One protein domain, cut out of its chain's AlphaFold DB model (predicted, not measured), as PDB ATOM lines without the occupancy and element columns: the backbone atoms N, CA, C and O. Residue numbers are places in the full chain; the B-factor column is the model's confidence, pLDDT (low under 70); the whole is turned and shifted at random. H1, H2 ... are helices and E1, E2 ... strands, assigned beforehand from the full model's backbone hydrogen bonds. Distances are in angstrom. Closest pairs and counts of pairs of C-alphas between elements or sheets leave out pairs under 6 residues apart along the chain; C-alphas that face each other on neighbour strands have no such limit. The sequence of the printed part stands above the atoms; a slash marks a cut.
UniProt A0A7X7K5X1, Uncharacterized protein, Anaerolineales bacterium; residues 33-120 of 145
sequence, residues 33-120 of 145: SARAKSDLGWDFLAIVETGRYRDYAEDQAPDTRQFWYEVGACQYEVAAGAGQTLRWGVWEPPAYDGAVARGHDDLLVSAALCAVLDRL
ATOM      1  N   SER A  33     163.970 146.140 170.039       95.50
ATOM      2  CA  SER A  33     163.237 146.604 168.872       95.50
ATOM      3  C   SER A  33     161.763 146.643 169.274       95.50
ATOM      4  O   SER A  33     161.398 146.072 170.304       95.50
ATOM      5  N   ALA A  34     160.890 147.249 168.466       93.94
ATOM      6  CA  ALA A  34     159.452 147.246 168.758       93.94
ATOM      7  C   ALA A  34     158.900 145.821 168.969       93.94
ATOM      8  O   ALA A  34     158.114 145.587 169.882       93.94
ATOM      9  N   ARG A  35     159.375 144.852 168.172       94.62
ATOM     10  CA  ARG A  35     159.006 143.440 168.321       94.62
ATOM     11  C   ARG A  35     159.574 142.825 169.598       94.62
ATOM     12  O   ARG A  35     158.823 142.225 170.349       94.62
ATOM     13  N   ALA A  36     160.868 143.008 169.869       95.94
ATOM     14  CA  ALA A  36     161.484 142.441 171.070       95.94
ATOM     15  C   ALA A  36     160.860 143.003 172.360       95.94
ATOM     16  O   ALA A  36     160.639 142.248 173.300       95.94
ATOM     17  N   LYS A  37     160.513 144.301 172.390       96.50
ATOM     18  CA  LYS A  37     159.802 144.917 173.521       96.50
ATOM     19  C   LYS A  37     158.375 144.371 173.654       96.50
ATOM     20  O   LYS A  37     157.948 144.088 174.767       96.50
ATOM     21  N   SER A  38     157.661 144.175 172.542       97.19
ATOM     22  CA  SER A  38     156.336 143.532 172.533       97.19
ATOM     23  C   SER A  38     156.386 142.123 173.125       97.19
ATOM     24  O   SER A  38     155.639 141.825 174.051       97.19
ATOM     25  N   ASP A  39     157.284 141.276 172.618       96.31
ATOM     26  CA  ASP A  39     157.434 139.891 173.076       96.31
ATOM     27  C   ASP A  39     157.824 139.842 174.564       96.31
ATOM     28  O   ASP A  39     157.291 139.031 175.316       96.31
ATOM     29  N   LEU A  40     158.711 140.744 175.011       97.50
ATOM     30  CA  LEU A  40     159.093 140.856 176.421       97.50
ATOM     31  C   LEU A  40     157.901 141.221 177.315       97.50
ATOM     32  O   LEU A  40     157.758 140.662 178.397       97.50
ATOM     33  N   GLY A  41     157.050 142.146 176.867       97.12
ATOM     34  CA  GLY A  41     155.872 142.565 177.625       97.12
ATOM     35  C   GLY A  41     154.863 141.431 177.804       97.12
ATOM     36  O   GLY A  41     154.364 141.232 178.909       97.12
ATOM     37  N   TRP A  42     154.615 140.645 176.752       97.12
ATOM     38  CA  TRP A  42     153.738 139.474 176.841       97.12
ATOM     39  C   TRP A  42     154.255 138.425 177.825       97.12
ATOM     40  O   TRP A  42     153.498 137.949 178.672       97.12
ATOM     41  N   ASP A  43     155.545 138.103 177.761       96.81
ATOM     42  CA  ASP A  43     156.131 137.129 178.679       96.81
ATOM     43  C   ASP A  43     156.147 137.640 180.122       96.81
ATOM     44  O   ASP A  43     155.885 136.883 181.059       96.81
ATOM     45  N   PHE A  44     156.427 138.930 180.319       97.62
ATOM     46  CA  PHE A  44     156.436 139.516 181.651       97.62
ATOM     47  C   PHE A  44     155.042 139.528 182.282       97.62
ATOM     48  O   PHE A  44     154.911 139.158 183.448       97.62
ATOM     49  N   LEU A  45     153.992 139.837 181.509       96.75
ATOM     50  CA  LEU A  45     152.606 139.695 181.968       96.75
ATOM     51  C   LEU A  45     152.322 138.267 182.446       96.75
ATOM     52  O   LEU A  45     151.806 138.091 183.545       96.75
ATOM     53  N   ALA A  46     152.750 137.245 181.699       95.69
ATOM     54  CA  ALA A  46     152.572 135.854 182.116       95.69
ATOM     55  C   ALA A  46     153.300 135.526 183.438       95.69
ATOM     56  O   ALA A  46     152.802 134.746 184.253       95.69
ATOM     57  N   ILE A  47     154.477 136.110 183.693       96.31
ATOM     58  CA  ILE A  47     155.210 135.952 184.965       96.31
ATOM     59  C   ILE A  47     154.477 136.651 186.118       96.31
ATOM     60  O   ILE A  47     154.361 136.078 187.206       96.31
ATOM     61  N   VAL A  48     153.962 137.859 185.887       96.06
ATOM     62  CA  VAL A  48     153.214 138.638 186.885       96.06
ATOM     63  C   VAL A  48     151.893 137.954 187.238       96.06
ATOM     64  O   VAL A  48     151.626 137.716 188.414       96.06
ATOM     65  N   GLU A  49     151.097 137.557 186.242       96.38
ATOM     66  CA  GLU A  49     149.785 136.919 186.439       96.38
ATOM     67  C   GLU A  49     149.878 135.572 187.164       96.38
ATOM     68  O   GLU A  49     148.957 135.165 187.872       96.38
ATOM     69  N   THR A  50     151.015 134.888 187.037       95.81
ATOM     70  CA  THR A  50     151.288 133.631 187.747       95.81
ATOM     71  C   THR A  50     151.914 133.836 189.131       95.81
ATOM     72  O   THR A  50     152.242 132.860 189.805       95.81
ATOM     73  N   GLY A  51     152.084 135.086 189.580       94.44
ATOM     74  CA  GLY A  51     152.626 135.426 190.899       94.44
ATOM     75  C   GLY A  51     154.113 135.096 191.073       94.44
ATOM     76  O   GLY A  51     154.591 134.984 192.207       94.44
ATOM     77  N   ARG A  52     154.839 134.903 189.965       93.88
ATOM     78  CA  ARG A  52     156.269 134.556 189.960       93.88
ATOM     79  C   ARG A  52     157.170 135.782 190.066       93.88
ATOM     80  O   ARG A  52     158.307 135.647 190.506       93.88
ATOM     81  N   TYR A  53     156.665 136.961 189.707       95.25
ATOM     82  CA  TYR A  53     157.359 138.222 189.945       95.25
ATOM     83  C   TYR A  53     157.058 138.754 191.347       95.25
ATOM     84  O   TYR A  53     155.903 138.766 191.780       95.25
ATOM     85  N   ARG A  54     158.094 139.215 192.049       93.62
ATOM     86  CA  ARG A  54     157.980 139.941 193.316       93.62
ATOM     87  C   ARG A  54     159.019 141.047 193.337       93.62
ATOM     88  O   ARG A  54     160.175 140.791 193.015       93.62
ATOM     89  N   ASP A  55     158.595 142.219 193.778       94.69
ATOM     90  CA  ASP A  55     159.467 143.351 194.068       94.69
ATOM     91  C   ASP A  55     159.289 143.775 195.528       94.69
ATOM     92  O   ASP A  55     158.411 143.266 196.239       94.69
ATOM     93  N   TYR A  56     160.130 144.694 195.985       94.62
ATOM     94  CA  TYR A  56     159.988 145.309 197.292       94.62
ATOM     95  C   TYR A  56     158.727 146.191 197.356       94.62
ATOM     96  O   TYR A  56     158.242 146.695 196.347       94.62
ATOM     97  N   ALA A  57     158.166 146.352 198.556       94.06
ATOM     98  CA  ALA A  57     156.879 147.008 198.770       94.06
ATOM     99  C   ALA A  57     156.834 148.464 198.263       94.06
ATOM    100  O   ALA A  57     157.836 149.176 198.267       94.06
ATOM    101  N   GLU A  58     155.638 148.921 197.886       96.06
ATOM    102  CA  GLU A  58     155.370 150.324 197.560       96.06
ATOM    103  C   GLU A  58     155.315 151.170 198.842       96.06
ATOM    104  O   GLU A  58     154.248 151.486 199.369       96.06
ATOM    105  N   ASP A  59     156.483 151.512 199.377       96.44
ATOM    106  CA  ASP A  59     156.631 152.326 200.589       96.44
ATOM    107  C   ASP A  59     156.961 153.798 200.303       96.44
ATOM    108  O   ASP A  59     157.111 154.597 201.229       96.44
ATOM    109  N   GLN A  60     157.035 154.167 199.019       94.00
ATOM    110  CA  GLN A  60     157.350 155.517 198.541       94.00
ATOM    111  C   GLN A  60     158.743 156.022 198.976       94.00
ATOM    112  O   GLN A  60     159.012 157.229 198.906       94.00
ATOM    113  N   ALA A  61     159.635 155.119 199.393       96.56
ATOM    114  CA  ALA A  61     161.019 155.436 199.710       96.56
ATOM    115  C   ALA A  61     161.799 155.898 198.458       96.56
ATOM    116  O   ALA A  61     161.405 155.603 197.326       96.56
ATOM    117  N   PRO A  62     162.900 156.660 198.622       94.94
ATOM    118  CA  PRO A  62     163.683 157.181 197.497       94.94
ATOM    119  C   PRO A  62     164.116 156.134 196.460       94.94
ATOM    120  O   PRO A  62     164.164 156.444 195.274       94.94
ATOM    121  N   ASP A  63     164.409 154.914 196.897       93.12
ATOM    122  CA  ASP A  63     164.879 153.784 196.093       93.12
ATOM    123  C   ASP A  63     163.752 152.948 195.460       93.12
ATOM    124  O   ASP A  63     163.997 152.241 194.486       93.12
ATOM    125  N   THR A  64     162.514 153.065 195.946       95.94
ATOM    126  CA  THR A  64     161.364 152.259 195.484       95.94
ATOM    127  C   THR A  64     160.363 153.077 194.674       95.94
ATOM    128  O   THR A  64     159.694 152.561 193.774       95.94
ATOM    129  N   ARG A  65     160.257 154.378 194.965       97.31
ATOM    130  CA  ARG A  65     159.203 155.243 194.427       97.31
ATOM    131  C   ARG A  65     159.217 155.366 192.911       97.31
ATOM    132  O   ARG A  65     158.153 155.457 192.312       97.31
ATOM    133  N   GLN A  66     160.404 155.383 192.299       98.12
ATOM    134  CA  GLN A  66     160.531 155.503 190.848       98.12
ATOM    135  C   GLN A  66     159.931 154.266 190.175       98.12
ATOM    136  O   GLN A  66     159.082 154.407 189.304       98.12
ATOM    137  N   PHE A  67     160.293 153.065 190.634       98.12
ATOM    138  CA  PHE A  67     159.765 151.819 190.081       98.12
ATOM    139  C   PHE A  67     158.237 151.761 190.178       98.12
ATOM    140  O   PHE A  67     157.558 151.532 189.180       98.12
ATOM    141  N   TRP A  68     157.679 152.042 191.359       98.19
ATOM    142  CA  TRP A  68     156.230 151.985 191.554       98.19
ATOM    143  C   TRP A  68     155.469 153.084 190.808       98.19
ATOM    144  O   TRP A  68     154.354 152.842 190.342       98.19
ATOM    145  N   TYR A  69     156.083 154.255 190.605       98.44
ATOM    146  CA  TYR A  69     155.544 155.251 189.684       98.44
ATOM    147  C   TYR A  69     155.447 154.698 188.259       98.44
ATOM    148  O   TYR A  69     154.387 154.787 187.645       98.44
ATOM    149  N   GLU A  70     156.524 154.104 187.741       98.50
ATOM    150  CA  GLU A  70     156.553 153.549 186.383       98.50
ATOM    151  C   GLU A  70     155.519 152.434 186.203       98.50
ATOM    152  O   GLU A  70     154.812 152.415 185.196       98.50
ATOM    153  N   VAL A  71     155.371 151.550 187.198       97.88
ATOM    154  CA  VAL A  71     154.330 150.507 187.224       97.88
ATOM    155  C   VAL A  71     152.934 151.126 187.121       97.88
ATOM    156  O   VAL A  71     152.134 150.695 186.290       97.88
ATOM    157  N   GLY A  72     152.636 152.141 187.939       97.69
ATOM    158  CA  GLY A  72     151.324 152.790 187.959       97.69
ATOM    159  C   GLY A  72     151.028 153.641 186.720       97.69
ATOM    160  O   GLY A  72     149.871 153.755 186.314       97.69
ATOM    161  N   ALA A  73     152.056 154.230 186.110       98.31
ATOM    162  CA  ALA A  73     151.944 155.084 184.929       98.31
ATOM    163  C   ALA A  73     152.015 154.315 183.598       98.31
ATOM    164  O   ALA A  73     151.726 154.884 182.537       98.31
ATOM    165  N   CYS A  74     152.412 153.040 183.629       98.31
ATOM    166  CA  CYS A  74     152.545 152.217 182.438       98.31
ATOM    167  C   CYS A  74     151.200 152.064 181.721       98.31
ATOM    168  O   CYS A  74     150.200 151.617 182.280       98.31
ATOM    169  N   GLN A  75     151.203 152.386 180.435       98.19
ATOM    170  CA  GLN A  75     150.083 152.200 179.525       98.19
ATOM    171  C   GLN A  75     150.434 151.145 178.485       98.19
ATOM    172  O   GLN A  75     151.605 150.815 178.274       98.19
ATOM    173  N   TYR A  76     149.410 150.605 177.826       97.44
ATOM    174  CA  TYR A  76     149.608 149.660 176.741       97.44
ATOM    175  C   TYR A  76     148.548 149.781 175.646       97.44
ATOM    176  O   TYR A  76     147.420 150.212 175.868       97.44
ATOM    177  N   GLU A  77     148.932 149.354 174.451       96.81
ATOM    178  CA  GLU A  77     148.102 149.235 173.261       96.81
ATOM    179  C   GLU A  77     148.404 147.892 172.596       96.81
ATOM    180  O   GLU A  77     149.567 147.547 172.367       96.81
ATOM    181  N   VAL A  78     147.359 147.146 172.235       95.88
ATOM    182  CA  VAL A  78     147.487 145.916 171.445       95.88
ATOM    183  C   VAL A  78     147.044 146.209 170.018       95.88
ATOM    184  O   VAL A  78     145.901 146.599 169.777       95.88
ATOM    185  N   ALA A  79     147.949 146.029 169.057       90.81
ATOM    186  CA  ALA A  79     147.653 146.268 167.652       90.81
ATOM    187  C   ALA A  79     146.570 145.306 167.133       90.81
ATOM    188  O   ALA A  79     146.619 144.096 167.370       90.81
ATOM    189  N   ALA A  80     145.621 145.837 166.356       77.69
ATOM    190  CA  ALA A  80     144.603 145.033 165.687       77.69
ATOM    191  C   ALA A  80     145.240 144.194 164.562       77.69
ATOM    192  O   ALA A  80     145.679 144.725 163.543       77.69
ATOM    193  N   GLY A  81     145.308 142.875 164.747       79.75
ATOM    194  CA  GLY A  81     145.838 141.937 163.758       79.75
ATOM    195  C   GLY A  81     146.261 140.607 164.379       79.75
ATOM    196  O   GLY A  81     146.332 140.473 165.598       79.75
ATOM    197  N   ALA A  82     146.577 139.620 163.537       77.44
ATOM    198  CA  ALA A  82     146.939 138.271 163.987       77.44
ATOM    199  C   ALA A  82     148.210 138.221 164.858       77.44
ATOM    200  O   ALA A  82     148.396 137.268 165.603       77.44
ATOM    201  N   GLY A  83     149.081 139.232 164.759       77.75
ATOM    202  CA  GLY A  83     150.326 139.302 165.525       77.75
ATOM    203  C   GLY A  83     150.186 139.855 166.945       77.75
ATOM    204  O   GLY A  83     151.150 139.751 167.690       77.75
ATOM    205  N   GLN A  84     149.037 140.457 167.296       86.19
ATOM    206  CA  GLN A  84     148.754 141.035 168.623       86.19
ATOM    207  C   GLN A  84     149.948 141.792 169.239       86.19
ATOM    208  O   GLN A  84     150.289 141.613 170.406       86.19
ATOM    209  N   THR A  85     150.618 142.627 168.440       93.81
ATOM    210  CA  THR A  85     151.811 143.352 168.892       93.81
ATOM    211  C   THR A  85     151.451 144.285 170.041       93.81
ATOM    212  O   THR A  85     150.575 145.140 169.892       93.81
ATOM    213  N   LEU A  86     152.157 144.145 171.157       96.88
ATOM    214  CA  LEU A  86     151.997 144.951 172.355       96.88
ATOM    215  C   LEU A  86     152.961 146.135 172.319       96.88
ATOM    216  O   LEU A  86     154.183 145.977 172.301       96.88
ATOM    217  N   ARG A  87     152.410 147.344 172.342       97.12
ATOM    218  CA  ARG A  87     153.157 148.557 172.673       97.12
ATOM    219  C   ARG A  87     152.866 148.878 174.123       97.12
ATOM    220  O   ARG A  87     151.705 148.934 174.498       97.12
ATOM    221  N   TRP A  88     153.898 149.092 174.920       98.19
ATOM    222  CA  TRP A  88     153.741 149.383 176.337       98.19
ATOM    223  C   TRP A  88     154.877 150.274 176.834       98.19
ATOM    224  O   TRP A  88     155.936 150.347 176.197       98.19
ATOM    225  N   GLY A  89     154.613 150.986 177.923       98.06
ATOM    226  CA  GLY A  89     155.552 151.898 178.565       98.06
ATOM    227  C   GLY A  89     154.851 153.096 179.193       98.06
ATOM    228  O   GLY A  89     153.626 153.209 179.157       98.06
ATOM    229  N   VAL A  90     155.636 154.023 179.730       98.38
ATOM    230  CA  VAL A  90     155.134 155.300 180.249       98.38
ATOM    231  C   VAL A  90     155.142 156.323 179.113       98.38
ATOM    232  O   VAL A  90     156.190 156.663 178.578       98.38
ATOM    233  N   TRP A  91     153.962 156.789 178.694       97.75
ATOM    234  CA  TRP A  91     153.815 157.681 177.524       97.75
ATOM    235  C   TRP A  91     153.696 159.162 177.879       97.75
ATOM    236  O   TRP A  91     153.464 160.004 177.010       97.75
ATOM    237  N   GLU A  92     153.823 159.482 179.161       96.75
ATOM    238  CA  GLU A  92     153.852 160.861 179.623       96.75
ATOM    239  C   GLU A  92     155.060 161.610 179.037       96.75
ATOM    240  O   GLU A  92     156.121 161.013 178.840       96.75
ATOM    241  N   PRO A  93     154.947 162.925 178.785       97.31
ATOM    242  CA  PRO A  93     156.107 163.732 178.439       97.31
ATOM    243  C   PRO A  93     157.182 163.664 179.540       97.31
ATOM    244  O   PRO A  93     156.832 163.784 180.719       97.31
ATOM    245  N   PRO A  94     158.476 163.541 179.183       97.00
ATOM    246  CA  PRO A  94     159.547 163.513 180.165       97.00
ATOM    247  C   PRO A  94     159.570 164.761 181.048       97.00
ATOM    248  O   PRO A  94     159.586 165.890 180.550       97.00
ATOM    249  N   ALA A  95     159.594 164.554 182.362       97.69
ATOM    250  CA  ALA A  95     159.673 165.620 183.356       97.69
ATOM    251  C   ALA A  95     160.280 165.094 184.660       97.69
ATOM    252  O   ALA A  95     160.140 163.920 184.982       97.69
ATOM    253  N   TYR A  96     160.915 165.967 185.439       97.12
ATOM    254  CA  TYR A  96     161.442 165.619 186.757       97.12
ATOM    255  C   TYR A  96     160.917 166.599 187.801       97.12
ATOM    256  O   TYR A  96     161.077 167.809 187.646       97.12
ATOM    257  N   ASP A  97     160.289 166.081 188.855       95.00
ATOM    258  CA  ASP A  97     159.669 166.888 189.917       95.00
ATOM    259  C   ASP A  97     160.501 166.955 191.210       95.00
ATOM    260  O   ASP A  97     160.041 167.469 192.229       95.00
ATOM    261  N   GLY A  98     161.748 166.475 191.170       96.19
ATOM    262  CA  GLY A  98     162.621 166.389 192.344       96.19
ATOM    263  C   GLY A  98     162.495 165.073 193.112       96.19
ATOM    264  O   GLY A  98     163.289 164.838 194.021       96.19
ATOM    265  N   ALA A  99     161.534 164.221 192.748       95.62
ATOM    266  CA  ALA A  99     161.322 162.913 193.354       95.62
ATOM    267  C   ALA A  99     161.247 161.787 192.319       95.62
ATOM    268  O   ALA A  99     161.762 160.701 192.576       95.62
ATOM    269  N   VAL A 100     160.604 162.042 191.180       97.19
ATOM    270  CA  VAL A 100     160.327 161.054 190.136       97.19
ATOM    271  C   VAL A 100     160.676 161.625 188.765       97.19
ATOM    272  O   VAL A 100     160.335 162.767 188.439       97.19
ATOM    273  N   ALA A 101     161.335 160.811 187.942       97.19
ATOM    274  CA  ALA A 101     161.527 161.037 186.516       97.19
ATOM    275  C   ALA A 101     160.329 160.456 185.745       97.19
ATOM    276  O   ALA A 101     160.238 159.255 185.499       97.19
ATOM    277  N   ARG A 102     159.378 161.321 185.392       97.56
ATOM    278  CA  ARG A 102     158.176 160.993 184.616       97.56
ATOM    279  C   ARG A 102     158.515 160.749 183.155       97.56
ATOM    280  O   ARG A 102     159.476 161.322 182.652       97.56
ATOM    281  N   GLY A 103     157.687 159.971 182.460       97.44
ATOM    282  CA  GLY A 103     157.894 159.657 181.039       97.44
ATOM    283  C   GLY A 103     158.970 158.598 180.773       97.44
ATOM    284  O   GLY A 103     159.309 158.360 179.618       97.44
ATOM    285  N   HIS A 104     159.507 157.984 181.827       96.81
ATOM    286  CA  HIS A 104     160.504 156.920 181.769       96.81
ATOM    287  C   HIS A 104     159.878 155.582 182.151       96.81
ATOM    288  O   HIS A 104     158.948 155.547 182.951       96.81
ATOM    289  N   ASP A 105     160.373 154.492 181.570       97.56
ATOM    290  CA  ASP A 105     159.980 153.117 181.897       97.56
ATOM    291  C   ASP A 105     161.199 152.209 182.118       97.56
ATOM    292  O   ASP A 105     161.110 150.991 181.978       97.56
ATOM    293  N   ASP A 106     162.352 152.800 182.443       95.81
ATOM    294  CA  ASP A 106     163.644 152.122 182.509       95.81
ATOM    295  C   ASP A 106     163.693 151.040 183.607       95.81
ATOM    296  O   ASP A 106     164.215 149.943 183.374       95.81
ATOM    297  N   LEU A 107     163.132 151.305 184.795       97.44
ATOM    298  CA  LEU A 107     163.097 150.334 185.895       97.44
ATOM    299  C   LEU A 107     162.051 149.249 185.639       97.44
ATOM    300  O   LEU A 107     162.322 148.071 185.871       97.44
ATOM    301  N   LEU A 108     160.893 149.612 185.088       98.00
ATOM    302  CA  LEU A 108     159.870 148.647 184.695       98.00
ATOM    303  C   LEU A 108     160.351 147.727 183.559       98.00
ATOM    304  O   LEU A 108     160.140 146.513 183.600       98.00
ATOM    305  N   VAL A 109     161.041 148.270 182.553       97.62
ATOM    306  CA  VAL A 109     161.676 147.478 181.490       97.62
ATOM    307  C   VAL A 109     162.767 146.585 182.072       97.62
ATOM    308  O   VAL A 109     162.864 145.421 181.681       97.62
ATOM    309  N   SER A 110     163.547 147.082 183.034       96.31
ATOM    310  CA  SER A 110     164.563 146.286 183.731       96.31
ATOM    311  C   SER A 110     163.951 145.107 184.492       96.31
ATOM    312  O   SER A 110     164.460 143.994 184.377       96.31
ATOM    313  N   ALA A 111     162.829 145.311 185.185       97.31
ATOM    314  CA  ALA A 111     162.052 144.239 185.806       97.31
ATOM    315  C   ALA A 111     161.576 143.204 184.774       97.31
ATOM    316  O   ALA A 111     161.733 141.993 184.964       97.31
ATOM    317  N   ALA A 112     161.074 143.670 183.628       97.88
ATOM    318  CA  ALA A 112     160.611 142.797 182.557       97.88
ATOM    319  C   ALA A 112     161.724 141.921 181.961       97.88
ATOM    320  O   ALA A 112     161.440 140.826 181.478       97.88
ATOM    321  N   LEU A 113     163.000 142.328 182.040       96.56
ATOM    322  CA  LEU A 113     164.131 141.508 181.582       96.56
ATOM    323  C   LEU A 113     164.238 140.159 182.310       96.56
ATOM    324  O   LEU A 113     164.814 139.227 181.746       96.56
ATOM    325  N   CYS A 114     163.642 139.998 183.498       94.50
ATOM    326  CA  CYS A 114     163.521 138.689 184.148       94.50
ATOM    327  C   CYS A 114     162.783 137.663 183.270       94.50
ATOM    328  O   CYS A 114     163.055 136.470 183.373       94.50
ATOM    329  N   ALA A 115     161.922 138.093 182.345       95.75
ATOM    330  CA  ALA A 115     161.273 137.194 181.394       95.75
ATOM    331  C   ALA A 115     162.244 136.523 180.413       95.75
ATOM    332  O   ALA A 115     162.004 135.408 179.955       95.75
ATOM    333  N   VAL A 116     163.391 137.149 180.140       94.12
ATOM    334  CA  VAL A 116     164.446 136.537 179.321       94.12
ATOM    335  C   VAL A 116     165.034 135.311 180.020       94.12
ATOM    336  O   VAL A 116     165.378 134.334 179.357       94.12
ATOM    337  N   LEU A 117     165.103 135.340 181.353       88.94
ATOM    338  CA  LEU A 117     165.608 134.241 182.173       88.94
ATOM    339  C   LEU A 117     164.671 133.024 182.156       88.94
ATOM    340  O   LEU A 117     165.152 131.893 182.170       88.94
ATOM    341  N   ASP A 118     163.356 133.234 182.061       87.50
ATOM    342  CA  ASP A 118     162.349 132.158 182.032       87.50
ATOM    343  C   ASP A 118     162.479 131.257 180.790       87.50
ATOM    344  O   ASP A 118     162.111 130.085 180.803       87.50
ATOM    345  N   ARG A 119     163.064 131.791 179.709       85.12
ATOM    346  CA  ARG A 119     163.312 131.064 178.454       85.12
ATOM    347  C   ARG A 119     164.577 130.205 178.488       85.12
ATOM    348  O   ARG A 119     164.801 129.412 177.572       85.12
ATOM    349  N   LEU A 120     165.441 130.395 179.482       83.94
ATOM    350  CA  LEU A 120     166.703 129.670 179.568       83.94
ATOM    351  C   LEU A 120     166.476 128.270 180.144       83.94
ATOM    352  O   LEU A 120     165.678 128.063 181.054       83.94
TER     353      LEU A 120
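What this domain is: This is residues 33 to 120 of the 145 residues of an uncharacterized protein of Anaerolineales bacterium (UniProt A0A7X7K5X1). A short helix, H3, lies near the middle, between the longer H1 on one side and H2 on the other, and a two-stranded hairpin, E1 and E2, has its strand E2 packed beside residues 34 to 42 of H1. Of two long loops, residues 50 to 64 link H1 to H2 along the outside of the body, and residues 90 to 105 reach out and fold back on themselves, with residues 95 to 96 paired with 101 to 102, before H3; the last helix, H4, packs on H1. The printed part has 88 residues with four named helices and two named strands, in the order H1, H2, E1, E2, H3, H4; the sheet, in the order E1 - E2, is antiparallel and the class is mostly helix. The whole is compact, with a radius of gyration of the C-alphas of 13.8 A, and the C-alphas span 42 by 29 by 19 A.

How they stand to each other: H1, residues 34 to 49, comes close to E2, residues 86 to 89, with 10 pairs of C-alphas within 8 A; the closest are those of Ser 38 and Leu 86, 4.6 A apart. H1 is apart from E1, residues 75 to 78. E1 and E2 form a hairpin, antiparallel at 170 degrees between their directions; N 77 and O 87 are 2.8 A apart and N 75 and O 89 are 2.9 A apart, within hydrogen-bond range. H2, residues 65 to 73, is apart from H1. H2 touches H3, residues 106 to 112, about perpendicular at 73 degrees, and their closest C-alphas are those of Phe 67 and Leu 107, 5.6 A apart. H1, with residues 40 to 44 alone, only just touches H3, with 3 pairs of C-alphas within 8 A; the closest are those of Phe 44 and Ala 112, 5.4 A apart, and the two run the same way at a steep tilt of 62 degrees. H1, with residues 40 to 47 alone, touches H4, residues 114 to 118; the closest C-alphas, of Phe 44 and Ala 115, are 5.4 A apart. H3 and H4 meet only through their link. In H1, H2 and H3 every O i to N i+4 pair is within hydrogen-bond range; in H4 0 of 1 is, beside 2 of 2 O i to N i+3 pairs.

Where its parts are: H1 begins at C-alpha 34, (159.452, 147.246, 168.758), and is 22.6 A long from first to last C-alpha. H2 measures 12.0 A, E1 10.6 A and E2 10.0 A. H3 begins at C-alpha 106, (163.644, 152.122, 182.509), and measures 9.8 A. H4 measures 7.0 A and ends at C-alpha 118, (162.349, 132.158, 182.032).

The domain as a whole: The two C-alphas farthest apart are those of Ala 82 and Gly 98, 42.9 A. The printed part has no cut. The links from H1 to H2 and from E2 to H3 are long; in the latter, residues 95 to 96 pair with residues 101 to 102, antiparallel. The mean pLDDT of the printed part is 95.0, and no printed residue is under 70.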